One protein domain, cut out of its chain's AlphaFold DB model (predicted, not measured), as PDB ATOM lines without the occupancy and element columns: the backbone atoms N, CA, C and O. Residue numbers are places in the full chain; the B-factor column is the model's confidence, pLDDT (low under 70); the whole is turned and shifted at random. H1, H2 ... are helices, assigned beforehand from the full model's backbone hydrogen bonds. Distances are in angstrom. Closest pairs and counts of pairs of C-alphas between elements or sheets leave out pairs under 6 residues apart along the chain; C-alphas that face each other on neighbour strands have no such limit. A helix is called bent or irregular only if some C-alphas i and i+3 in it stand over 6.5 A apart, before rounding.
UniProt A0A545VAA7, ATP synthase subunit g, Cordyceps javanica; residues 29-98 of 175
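Overview. This is residues 29 to 98 of the 175 residues of the protein "ATP synthase subunit g" of Cordyceps javanica (UniProt A0A545VAA7). The model is an open, flat U with an empty middle: H1 is the short limb, H2 and the loop after it make the base, and the long bent helix H3 is the other limb, its residues 71 to 96 sticking out. The printed part has 70 residues with three named helices, H1, H2, H3 in chain order, and no named strand: all helix. It is extended, with a radius of gyration of the C-alphas of 17.8 A and spans of 52 by 30 by 15 A.

Arrangement. H1, residues 29 to 42, is close to but not clearly touching H2, residues 48 to 53; their closest C-alphas, of Thr 40 and Ala 48, are 6.7 A apart. They run opposite ways at a steep tilt of 60 degrees. H3, residues 64 to 96, was assigned as one helix by its hydrogen bonds but is bent: C-alphas 74 and 77 are 6.8 A apart. Its arms, H3a, residues 64 to 74, and H3b, residues 77 to 96, stand at a steep tilt of 49 degrees. Both arms are apart from H1 and H2. Each O i to N i+4 pair is within hydrogen-bond range in H1, H3a and H3b, and 1 of 2 in H2.

Along the chain. H1 begins at C-alpha 29 (185.275, 170.327, 121.703) and is 19.8 A long; H2 is 8.4 A, H3a 15.6 A. H3b, 28.8 A, ends at C-alpha 96 (175.948, 176.608, 93.339).

Size, cuts and confidence. The C-alphas farthest apart, of Lys 60 and Lys 98, are 53.2 A apart. The printed part has no cut and no long link. Residues 29 to 62 have pLDDT under 70.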
ATOM      1  N   ALA A  29     185.719 170.749 120.377       54.19
ATOM      2  CA  ALA A  29     185.275 170.327 121.703       54.19
ATOM      3  C   ALA A  29     186.395 170.478 122.740       54.19
ATOM      4  O   ALA A  29     186.149 170.981 123.826       54.19
ATOM      5  N   SER A  30     187.641 170.142 122.393       54.00
ATOM      6  CA  SER A  30     188.795 170.298 123.291       54.00
ATOM      7  C   SER A  30     189.129 171.767 123.559       54.00
ATOM      8  O   SER A  30     189.465 172.118 124.688       54.00
ATOM      9  N   LYS A  31     188.987 172.652 122.559       64.06
ATOM     10  CA  LYS A  31     189.140 174.110 122.730       64.06
ATOM     11  C   LYS A  31     187.996 174.725 123.541       64.06
ATOM     12  O   LYS A  31     188.249 175.603 124.362       64.06
ATOM     13  N   ALA A  32     186.769 174.235 123.372       55.03
ATOM     14  CA  ALA A  32     185.630 174.612 124.208       55.03
ATOM     15  C   ALA A  32     185.820 174.140 125.662       55.03
ATOM     16  O   ALA A  32     185.644 174.935 126.582       55.03
ATOM     17  N   GLN A  33     186.294 172.906 125.870       55.03
ATOM     18  CA  GLN A  33     186.666 172.376 127.187       55.03
ATOM     19  C   GLN A  33     187.802 173.185 127.823       55.03
ATOM     20  O   GLN A  33     187.755 173.463 129.013       55.03
ATOM     21  N   GLN A  34     188.808 173.607 127.052       63.81
ATOM     22  CA  GLN A  34     189.896 174.457 127.552       63.81
ATOM     23  C   GLN A  34     189.426 175.873 127.906       63.81
ATOM     24  O   GLN A  34     189.899 176.428 128.896       63.81
ATOM     25  N   GLY A  35     188.495 176.455 127.144       62.25
ATOM     26  CA  GLY A  35     187.865 177.737 127.478       62.25
ATOM     27  C   GLY A  35     187.026 177.649 128.753       62.25
ATOM     28  O   GLY A  35     187.153 178.492 129.637       62.25
ATOM     29  N   LEU A  36     186.253 176.570 128.894       53.91
ATOM     30  CA  LEU A  36     185.465 176.279 130.090       53.91
ATOM     31  C   LEU A  36     186.361 176.040 131.315       53.91
ATOM     32  O   LEU A  36     186.079 176.567 132.386       53.91
ATOM     33  N   SER A  37     187.480 175.328 131.153       54.25
ATOM     34  CA  SER A  37     188.472 175.125 132.214       54.25
ATOM     35  C   SER A  37     189.184 176.421 132.610       54.25
ATOM     36  O   SER A  37     189.430 176.643 133.788       54.25
ATOM     37  N   LYS A  38     189.470 177.334 131.675       62.56
ATOM     38  CA  LYS A  38     190.054 178.643 132.025       62.56
ATOM     39  C   LYS A  38     189.071 179.530 132.794       62.56
ATOM     40  O   LYS A  38     189.481 180.215 133.726       62.56
ATOM     41  N   VAL A  39     187.781 179.462 132.469       53.88
ATOM     42  CA  VAL A  39     186.721 180.172 133.203       53.88
ATOM     43  C   VAL A  39     186.425 179.502 134.556       53.88
ATOM     44  O   VAL A  39     186.212 180.202 135.542       53.88
ATOM     45  N   THR A  40     186.511 178.169 134.653       53.16
ATOM     46  CA  THR A  40     186.366 177.433 135.924       53.16
ATOM     47  C   THR A  40     187.560 177.606 136.861       53.16
ATOM     48  O   THR A  40     187.411 177.429 138.064       53.16
ATOM     49  N   SER A  41     188.744 177.923 136.332       57.03
ATOM     50  CA  SER A  41     189.933 178.221 137.136       57.03
ATOM     51  C   SER A  41     189.992 179.685 137.579       57.03
ATOM     52  O   SER A  41     190.595 179.970 138.609       57.03
ATOM     53  N   ALA A  42     189.358 180.604 136.843       56.88
ATOM     54  CA  ALA A  42     189.285 182.025 137.202       56.88
ATOM     55  C   ALA A  42     188.188 182.343 138.240       56.88
ATOM     56  O   ALA A  42     188.247 183.375 138.900       56.88
ATOM     57  N   ALA A  43     187.213 181.450 138.422       44.53
ATOM     58  CA  ALA A  43     186.181 181.548 139.445       44.53
ATOM     59  C   ALA A  43     186.199 180.258 140.276       44.53
ATOM     60  O   ALA A  43     185.808 179.207 139.782       44.53
ATOM     61  N   GLY A  44     186.721 180.342 141.505       46.88
ATOM     62  CA  GLY A  44     187.068 179.215 142.380       46.88
ATOM     63  C   GLY A  44     185.939 178.214 142.735       46.88
ATOM     64  O   GLY A  44     184.891 178.165 142.092       46.88
ATOM     65  N   PRO A  45     186.127 177.379 143.780       52.12
ATOM     66  CA  PRO A  45     185.442 176.087 143.989       52.12
ATOM     67  C   PRO A  45     183.902 176.101 144.092       52.12
ATOM     68  O   PRO A  45     183.287 175.036 144.125       52.12
ATOM     69  N   ALA A  46     183.254 177.266 144.055       49.25
ATOM     70  CA  ALA A  46     181.805 177.400 143.937       49.25
ATOM     71  C   ALA A  46     181.249 176.932 142.570       49.25
ATOM     72  O   ALA A  46     180.117 176.455 142.510       49.25
ATOM     73  N   ILE A  47     182.031 176.998 141.479       48.44
ATOM     74  CA  ILE A  47     181.563 176.600 140.129       48.44
ATOM     75  C   ILE A  47     181.932 175.145 139.786       48.44
ATOM     76  O   ILE A  47     181.179 174.454 139.098       48.44
ATOM     77  N   ALA A  48     183.021 174.607 140.346       48.69
ATOM     78  CA  ALA A  48     183.367 173.186 140.206       48.69
ATOM     79  C   ALA A  48     182.318 172.257 140.861       48.69
ATOM     80  O   ALA A  48     182.063 171.154 140.370       48.69
ATOM     81  N   GLY A  49     181.640 172.735 141.914       46.59
ATOM     82  CA  GLY A  49     180.453 172.092 142.484       46.59
ATOM     83  C   GLY A  49     179.212 172.162 141.582       46.59
ATOM     84  O   GLY A  49     178.378 171.261 141.629       46.59
ATOM     85  N   ALA A  50     179.108 173.159 140.697       49.69
ATOM     86  CA  ALA A  50     178.015 173.271 139.729       49.69
ATOM     87  C   ALA A  50     178.201 172.305 138.547       49.69
ATOM     88  O   ALA A  50     177.251 171.646 138.141       49.69
ATOM     89  N   ALA A  51     179.427 172.099 138.055       49.53
ATOM     90  CA  ALA A  51     179.679 171.184 136.935       49.53
ATOM     91  C   ALA A  51     179.438 169.693 137.272       49.53
ATOM     92  O   ALA A  51     179.032 168.930 136.399       49.53
ATOM     93  N   ARG A  52     179.627 169.272 138.535       49.97
ATOM     94  CA  ARG A  52     179.236 167.924 139.014       49.97
ATOM     95  C   ARG A  52     177.844 167.887 139.666       49.97
ATOM     96  O   ARG A  52     177.257 166.818 139.787       49.97
ATOM     97  N   GLY A  53     177.300 169.044 140.048       48.34
ATOM     98  CA  GLY A  53     175.988 169.206 140.683       48.34
ATOM     99  C   GLY A  53     174.825 169.481 139.724       48.34
ATOM    100  O   GLY A  53     173.679 169.365 140.140       48.34
ATOM    101  N   VAL A  54     175.060 169.780 138.444       52.09
ATOM    102  CA  VAL A  54     173.998 170.031 137.440       52.09
ATOM    103  C   VAL A  54     173.133 168.789 137.148       52.09
ATOM    104  O   VAL A  54     172.021 168.924 136.658       52.09
ATOM    105  N   GLY A  55     173.556 167.581 137.529       53.25
ATOM    106  CA  GLY A  55     172.687 166.396 137.466       53.25
ATOM    107  C   GLY A  55     171.660 166.297 138.608       53.25
ATOM    108  O   GLY A  55     170.545 165.846 138.380       53.25
ATOM    109  N   ASN A  56     172.004 166.751 139.823       54.94
ATOM    110  CA  ASN A  56     171.212 166.513 141.049       54.94
ATOM    111  C   ASN A  56     170.752 167.790 141.791       54.94
ATOM    112  O   ASN A  56     169.870 167.717 142.646       54.94
ATOM    113  N   ALA A  57     171.304 168.963 141.470       52.00
ATOM    114  CA  ALA A  57     170.880 170.270 141.987       52.00
ATOM    115  C   ALA A  57     169.995 171.040 140.990       52.00
ATOM    116  O   ALA A  57     169.224 171.904 141.398       52.00
ATOM    117  N   LEU A  58     170.020 170.681 139.700       52.75
ATOM    118  CA  LEU A  58     169.104 171.227 138.688       52.75
ATOM    119  C   LEU A  58     167.661 170.742 138.904       52.75
ATOM    120  O   LEU A  58     166.718 171.487 138.666       52.75
ATOM    121  N   GLY A  59     167.494 169.549 139.487       54.06
ATOM    122  CA  GLY A  59     166.213 169.078 140.022       54.06
ATOM    123  C   GLY A  59     165.748 169.817 141.287       54.06
ATOM    124  O   GLY A  59     164.609 169.632 141.704       54.06
ATOM    125  N   LYS A  60     166.600 170.656 141.898       58.12
ATOM    126  CA  LYS A  60     166.302 171.402 143.135       58.12
ATOM    127  C   LYS A  60     166.165 172.918 142.940       58.12
ATOM    128  O   LYS A  60     165.701 173.589 143.857       58.12
ATOM    129  N   ILE A  61     166.457 173.463 141.751       54.75
ATOM    130  CA  ILE A  61     166.048 174.827 141.363       54.75
ATOM    131  C   ILE A  61     164.603 174.755 140.844       54.75
ATOM    132  O   ILE A  61     164.326 174.810 139.645       54.75
ATOM    133  N   GLY A  62     163.660 174.563 141.766       66.50
ATOM    134  CA  GLY A  62     162.230 174.623 141.472       66.50
ATOM    135  C   GLY A  62     161.794 176.065 141.198       66.50
ATOM    136  O   GLY A  62     162.064 176.957 141.996       66.50
ATOM    137  N   GLY A  63     161.126 176.313 140.065       76.44
ATOM    138  CA  GLY A  63     160.560 177.627 139.733       76.44
ATOM    139  C   GLY A  63     160.551 177.954 138.237       76.44
ATOM    140  O   GLY A  63     160.871 177.118 137.390       76.44
ATOM    141  N   ARG A  64     160.183 179.197 137.893       70.69
ATOM    142  CA  ARG A  64     160.131 179.694 136.497       70.69
ATOM    143  C   ARG A  64     161.505 179.628 135.808       70.69
ATOM    144  O   ARG A  64     161.572 179.308 134.626       70.69
ATOM    145  N   THR A  65     162.586 179.836 136.559       72.25
ATOM    146  CA  THR A  65     163.974 179.769 136.067       72.25
ATOM    147  C   THR A  65     164.410 178.342 135.719       72.25
ATOM    148  O   THR A  65     164.997 178.129 134.664       72.25
ATOM    149  N   GLY A  66     164.058 177.342 136.538       76.50
ATOM    150  CA  GLY A  66     164.377 175.934 136.262       76.50
ATOM    151  C   GLY A  66     163.699 175.402 134.994       76.50
ATOM    152  O   GLY A  66     164.307 174.649 134.237       76.50
ATOM    153  N   ARG A  67     162.473 175.862 134.691       76.88
ATOM    154  CA  ARG A  67     161.784 175.508 133.433       76.88
ATOM    155  C   ARG A  67     162.492 176.058 132.196       76.88
ATOM    156  O   ARG A  67     162.605 175.336 131.214       76.88
ATOM    157  N   LEU A  68     162.968 177.306 132.236       80.31
ATOM    158  CA  LEU A  68     163.712 177.900 131.117       80.31
ATOM    159  C   LEU A  68     165.045 177.187 130.896       80.31
ATOM    160  O   LEU A  68     165.383 176.884 129.757       80.31
ATOM    161  N   ILE A  69     165.769 176.871 131.971       78.50
ATOM    162  CA  ILE A  69     167.038 176.142 131.876       78.50
ATOM    163  C   ILE A  69     166.813 174.749 131.275       78.50
ATOM    164  O   ILE A  69     167.509 174.387 130.329       78.50
ATOM    165  N   ASN A  70     165.798 174.011 131.733       79.00
ATOM    166  CA  ASN A  70     165.456 172.707 131.157       79.00
ATOM    167  C   ASN A  70     165.012 172.810 129.690       79.00
ATOM    168  O   ASN A  70     165.394 171.969 128.881       79.00
ATOM    169  N   PHE A  71     164.251 173.845 129.323       85.06
ATOM    170  CA  PHE A  71     163.851 174.076 127.932       85.06
ATOM    171  C   PHE A  71     165.059 174.367 127.034       85.06
ATOM    172  O   PHE A  71     165.220 173.738 125.990       85.06
ATOM    173  N   VAL A  72     165.950 175.268 127.453       83.94
ATOM    174  CA  VAL A  72     167.178 175.585 126.711       83.94
ATOM    175  C   VAL A  72     168.070 174.349 126.596       83.94
ATOM    176  O   VAL A  72     168.578 174.060 125.511       83.94
ATOM    177  N   GLN A  73     168.230 173.581 127.673       80.56
ATOM    178  CA  GLN A  73     169.029 172.357 127.666       80.56
ATOM    179  C   GLN A  73     168.449 171.297 126.720       80.56
ATOM    180  O   GLN A  73     169.205 170.669 125.979       80.56
ATOM    181  N   ALA A  74     167.122 171.150 126.681       82.69
ATOM    182  CA  ALA A  74     166.442 170.255 125.748       82.69
ATOM    183  C   ALA A  74     166.562 170.723 124.285       82.69
ATOM    184  O   ALA A  74     166.704 169.901 123.380       82.69
ATOM    185  N   GLN A  75     166.561 172.035 124.047       86.38
ATOM    186  CA  GLN A  75     166.594 172.617 122.702       86.38
ATOM    187  C   GLN A  75     168.014 172.730 122.120       86.38
ATOM    188  O   GLN A  75     168.198 172.714 120.901       86.38
ATOM    189  N   THR A  76     169.036 172.800 122.978       86.69
ATOM    190  CA  THR A  76     170.456 172.892 122.596       86.69
ATOM    191  C   THR A  76     170.892 171.813 121.590       86.69
ATOM    192  O   THR A  76     171.462 172.179 120.555       86.69
ATOM    193  N   PRO A  77     170.639 170.503 121.807       86.81
ATOM    194  CA  PRO A  77     171.052 169.476 120.850       86.81
ATOM    195  C   PRO A  77     170.332 169.605 119.500       86.81
ATOM    196  O   PRO A  77     170.968 169.446 118.457       86.81
ATOM    197  N   PHE A  78     169.043 169.965 119.505       89.38
ATOM    198  CA  PHE A  78     168.255 170.166 118.288       89.38
ATOM    199  C   PHE A  78     168.816 171.316 117.444       89.38
ATOM    200  O   PHE A  78     169.178 171.120 116.281       89.38
ATOM    201  N   VAL A  79     168.967 172.503 118.038       91.81
ATOM    202  CA  VAL A  79     169.458 173.693 117.324       91.81
ATOM    203  C   VAL A  79     170.891 173.487 116.842       91.81
ATOM    204  O   VAL A  79     171.232 173.905 115.740       91.81
ATOM    205  N   THR A  80     171.724 172.785 117.614       92.31
ATOM    206  CA  THR A  80     173.104 172.498 117.201       92.31
ATOM    207  C   THR A  80     173.152 171.591 115.974       92.31
ATOM    208  O   THR A  80     173.938 171.842 115.059       92.31
ATOM    209  N   TYR A  81     172.332 170.537 115.933       92.94
ATOM    210  CA  TYR A  81     172.311 169.611 114.803       92.94
ATOM    211  C   TYR A  81     171.755 170.283 113.542       92.94
ATOM    212  O   TYR A  81     172.437 170.340 112.517       92.94
ATOM    213  N   TYR A  82     170.559 170.868 113.635       95.56
ATOM    214  CA  TYR A  82     169.916 171.502 112.484       95.56
ATOM    215  C   TYR A  82     170.616 172.787 112.046       95.56
ATOM    216  O   TYR A  82     170.675 173.061 110.851       95.56
ATOM    217  N   GLY A  83     171.230 173.530 112.968       95.88
ATOM    218  CA  GLY A  83     172.059 174.686 112.634       95.88
ATOM    219  C   GLY A  83     173.276 174.303 111.791       95.88
ATOM    220  O   GLY A  83     173.567 174.967 110.799       95.88
ATOM    221  N   LYS A  84     173.954 173.190 112.116       94.50
ATOM    222  CA  LYS A  84     175.072 172.677 111.304       94.50
ATOM    223  C   LYS A  84     174.619 172.219 109.923       94.50
ATOM    224  O   LYS A  84     175.261 172.562 108.936       94.50
ATOM    225  N   VAL A  85     173.513 171.478 109.849       95.88
ATOM    226  CA  VAL A  85     172.951 171.039 108.562       95.88
ATOM    227  C   VAL A  85     172.559 172.249 107.713       95.88
ATOM    228  O   VAL A  85     172.949 172.329 106.553       95.88
ATOM    229  N   GLY A  86     171.868 173.228 108.298       95.81
ATOM    230  CA  GLY A  86     171.508 174.476 107.625       95.81
ATOM    231  C   GLY A  86     172.728 175.241 107.110       95.81
ATOM    232  O   GLY A  86     172.715 175.705 105.972       95.81
ATOM    233  N   LEU A  87     173.811 175.309 107.894       95.69
ATOM    234  CA  LEU A  87     175.068 175.928 107.466       95.69
ATOM    235  C   LEU A  87     175.710 175.200 106.277       95.69
ATOM    236  O   LEU A  87     176.068 175.853 105.297       95.69
ATOM    237  N   GLU A  88     175.825 173.873 106.306       95.31
ATOM    238  CA  GLU A  88     176.395 173.117 105.179       95.31
ATOM    239  C   GLU A  88     175.533 173.240 103.912       95.31
ATOM    240  O   GLU A  88     176.055 173.445 102.814       95.31
ATOM    241  N   LEU A  89     174.204 173.217 104.057       95.69
ATOM    242  CA  LEU A  89     173.281 173.452 102.944       95.69
ATOM    243  C   LEU A  89     173.428 174.868 102.381       95.69
ATOM    244  O   LEU A  89     173.509 175.041 101.165       95.69
ATOM    245  N   SER A  90     173.539 175.878 103.249       93.44
ATOM    246  CA  SER A  90     173.746 177.263 102.818       93.44
ATOM    247  C   SER A  90     175.044 177.424 102.023       93.44
ATOM    248  O   SER A  90     175.064 178.130 101.018       93.44
ATOM    249  N   LYS A  91     176.105 176.698 102.395       93.44
ATOM    250  CA  LYS A  91     177.386 176.709 101.684       93.44
ATOM    251  C   LYS A  91     177.271 176.110 100.284       93.44
ATOM    252  O   LYS A  91     177.836 176.662  99.338       93.44
ATOM    253  N   LEU A  92     176.527 175.014 100.139       94.44
ATOM    254  CA  LEU A  92     176.262 174.404  98.834       94.44
ATOM    255  C   LEU A  92     175.458 175.339  97.933       94.44
ATOM    256  O   LEU A  92     175.814 175.509  96.768       94.44
ATOM    257  N   VAL A  93     174.423 175.985  98.472       94.62
ATOM    258  CA  VAL A  93     173.615 176.958  97.721       94.62
ATOM    259  C   VAL A  93     174.456 178.170  97.332       94.62
ATOM    260  O   VAL A  93     174.436 178.564  96.172       94.62
ATOM    261  N   PHE A  94     175.255 178.718  98.249       93.62
ATOM    262  CA  PHE A  94     176.134 179.858  97.975       93.62
ATOM    263  C   PHE A  94     177.115 179.561  96.834       93.62
ATOM    264  O   PHE A  94     177.310 180.383  95.936       93.62
ATOM    265  N   HIS A  95     177.708 178.364  96.842       94.31
ATOM    266  CA  HIS A  95     178.622 177.936  95.788       94.31
ATOM    267  C   HIS A  95     177.892 177.641  94.468       94.31
ATOM    268  O   HIS A  95     178.330 178.096  93.412       94.31
ATOM    269  N   GLY A  96     176.757 176.937  94.517       92.75
ATOM    270  CA  GLY A  96     175.948 176.608  93.339       92.75
ATOM    271  C   GLY A  96     175.369 177.842  92.641       92.75
ATOM    272  O   GLY A  96     175.358 177.905  91.415       92.75
ATOM    273  N   GLN A  97     174.975 178.855  93.415       91.25
ATOM    274  CA  GLN A  97     174.460 180.135  92.921       91.25
ATOM    275  C   GLN A  97     175.567 181.133  92.547       91.25
ATOM    276  O   GLN A  97     175.271 182.277  92.217       91.25
ATOM    277  N   LYS A  98     176.845 180.722  92.589       88.50
ATOM    278  CA  LYS A  98     178.003 181.565  92.246       88.50
ATOM    279  C   LYS A  98     178.007 182.909  92.988       88.50
ATOM    280  O   LYS A  98     178.407 183.924  92.429       88.50
TER     281      LYS A  98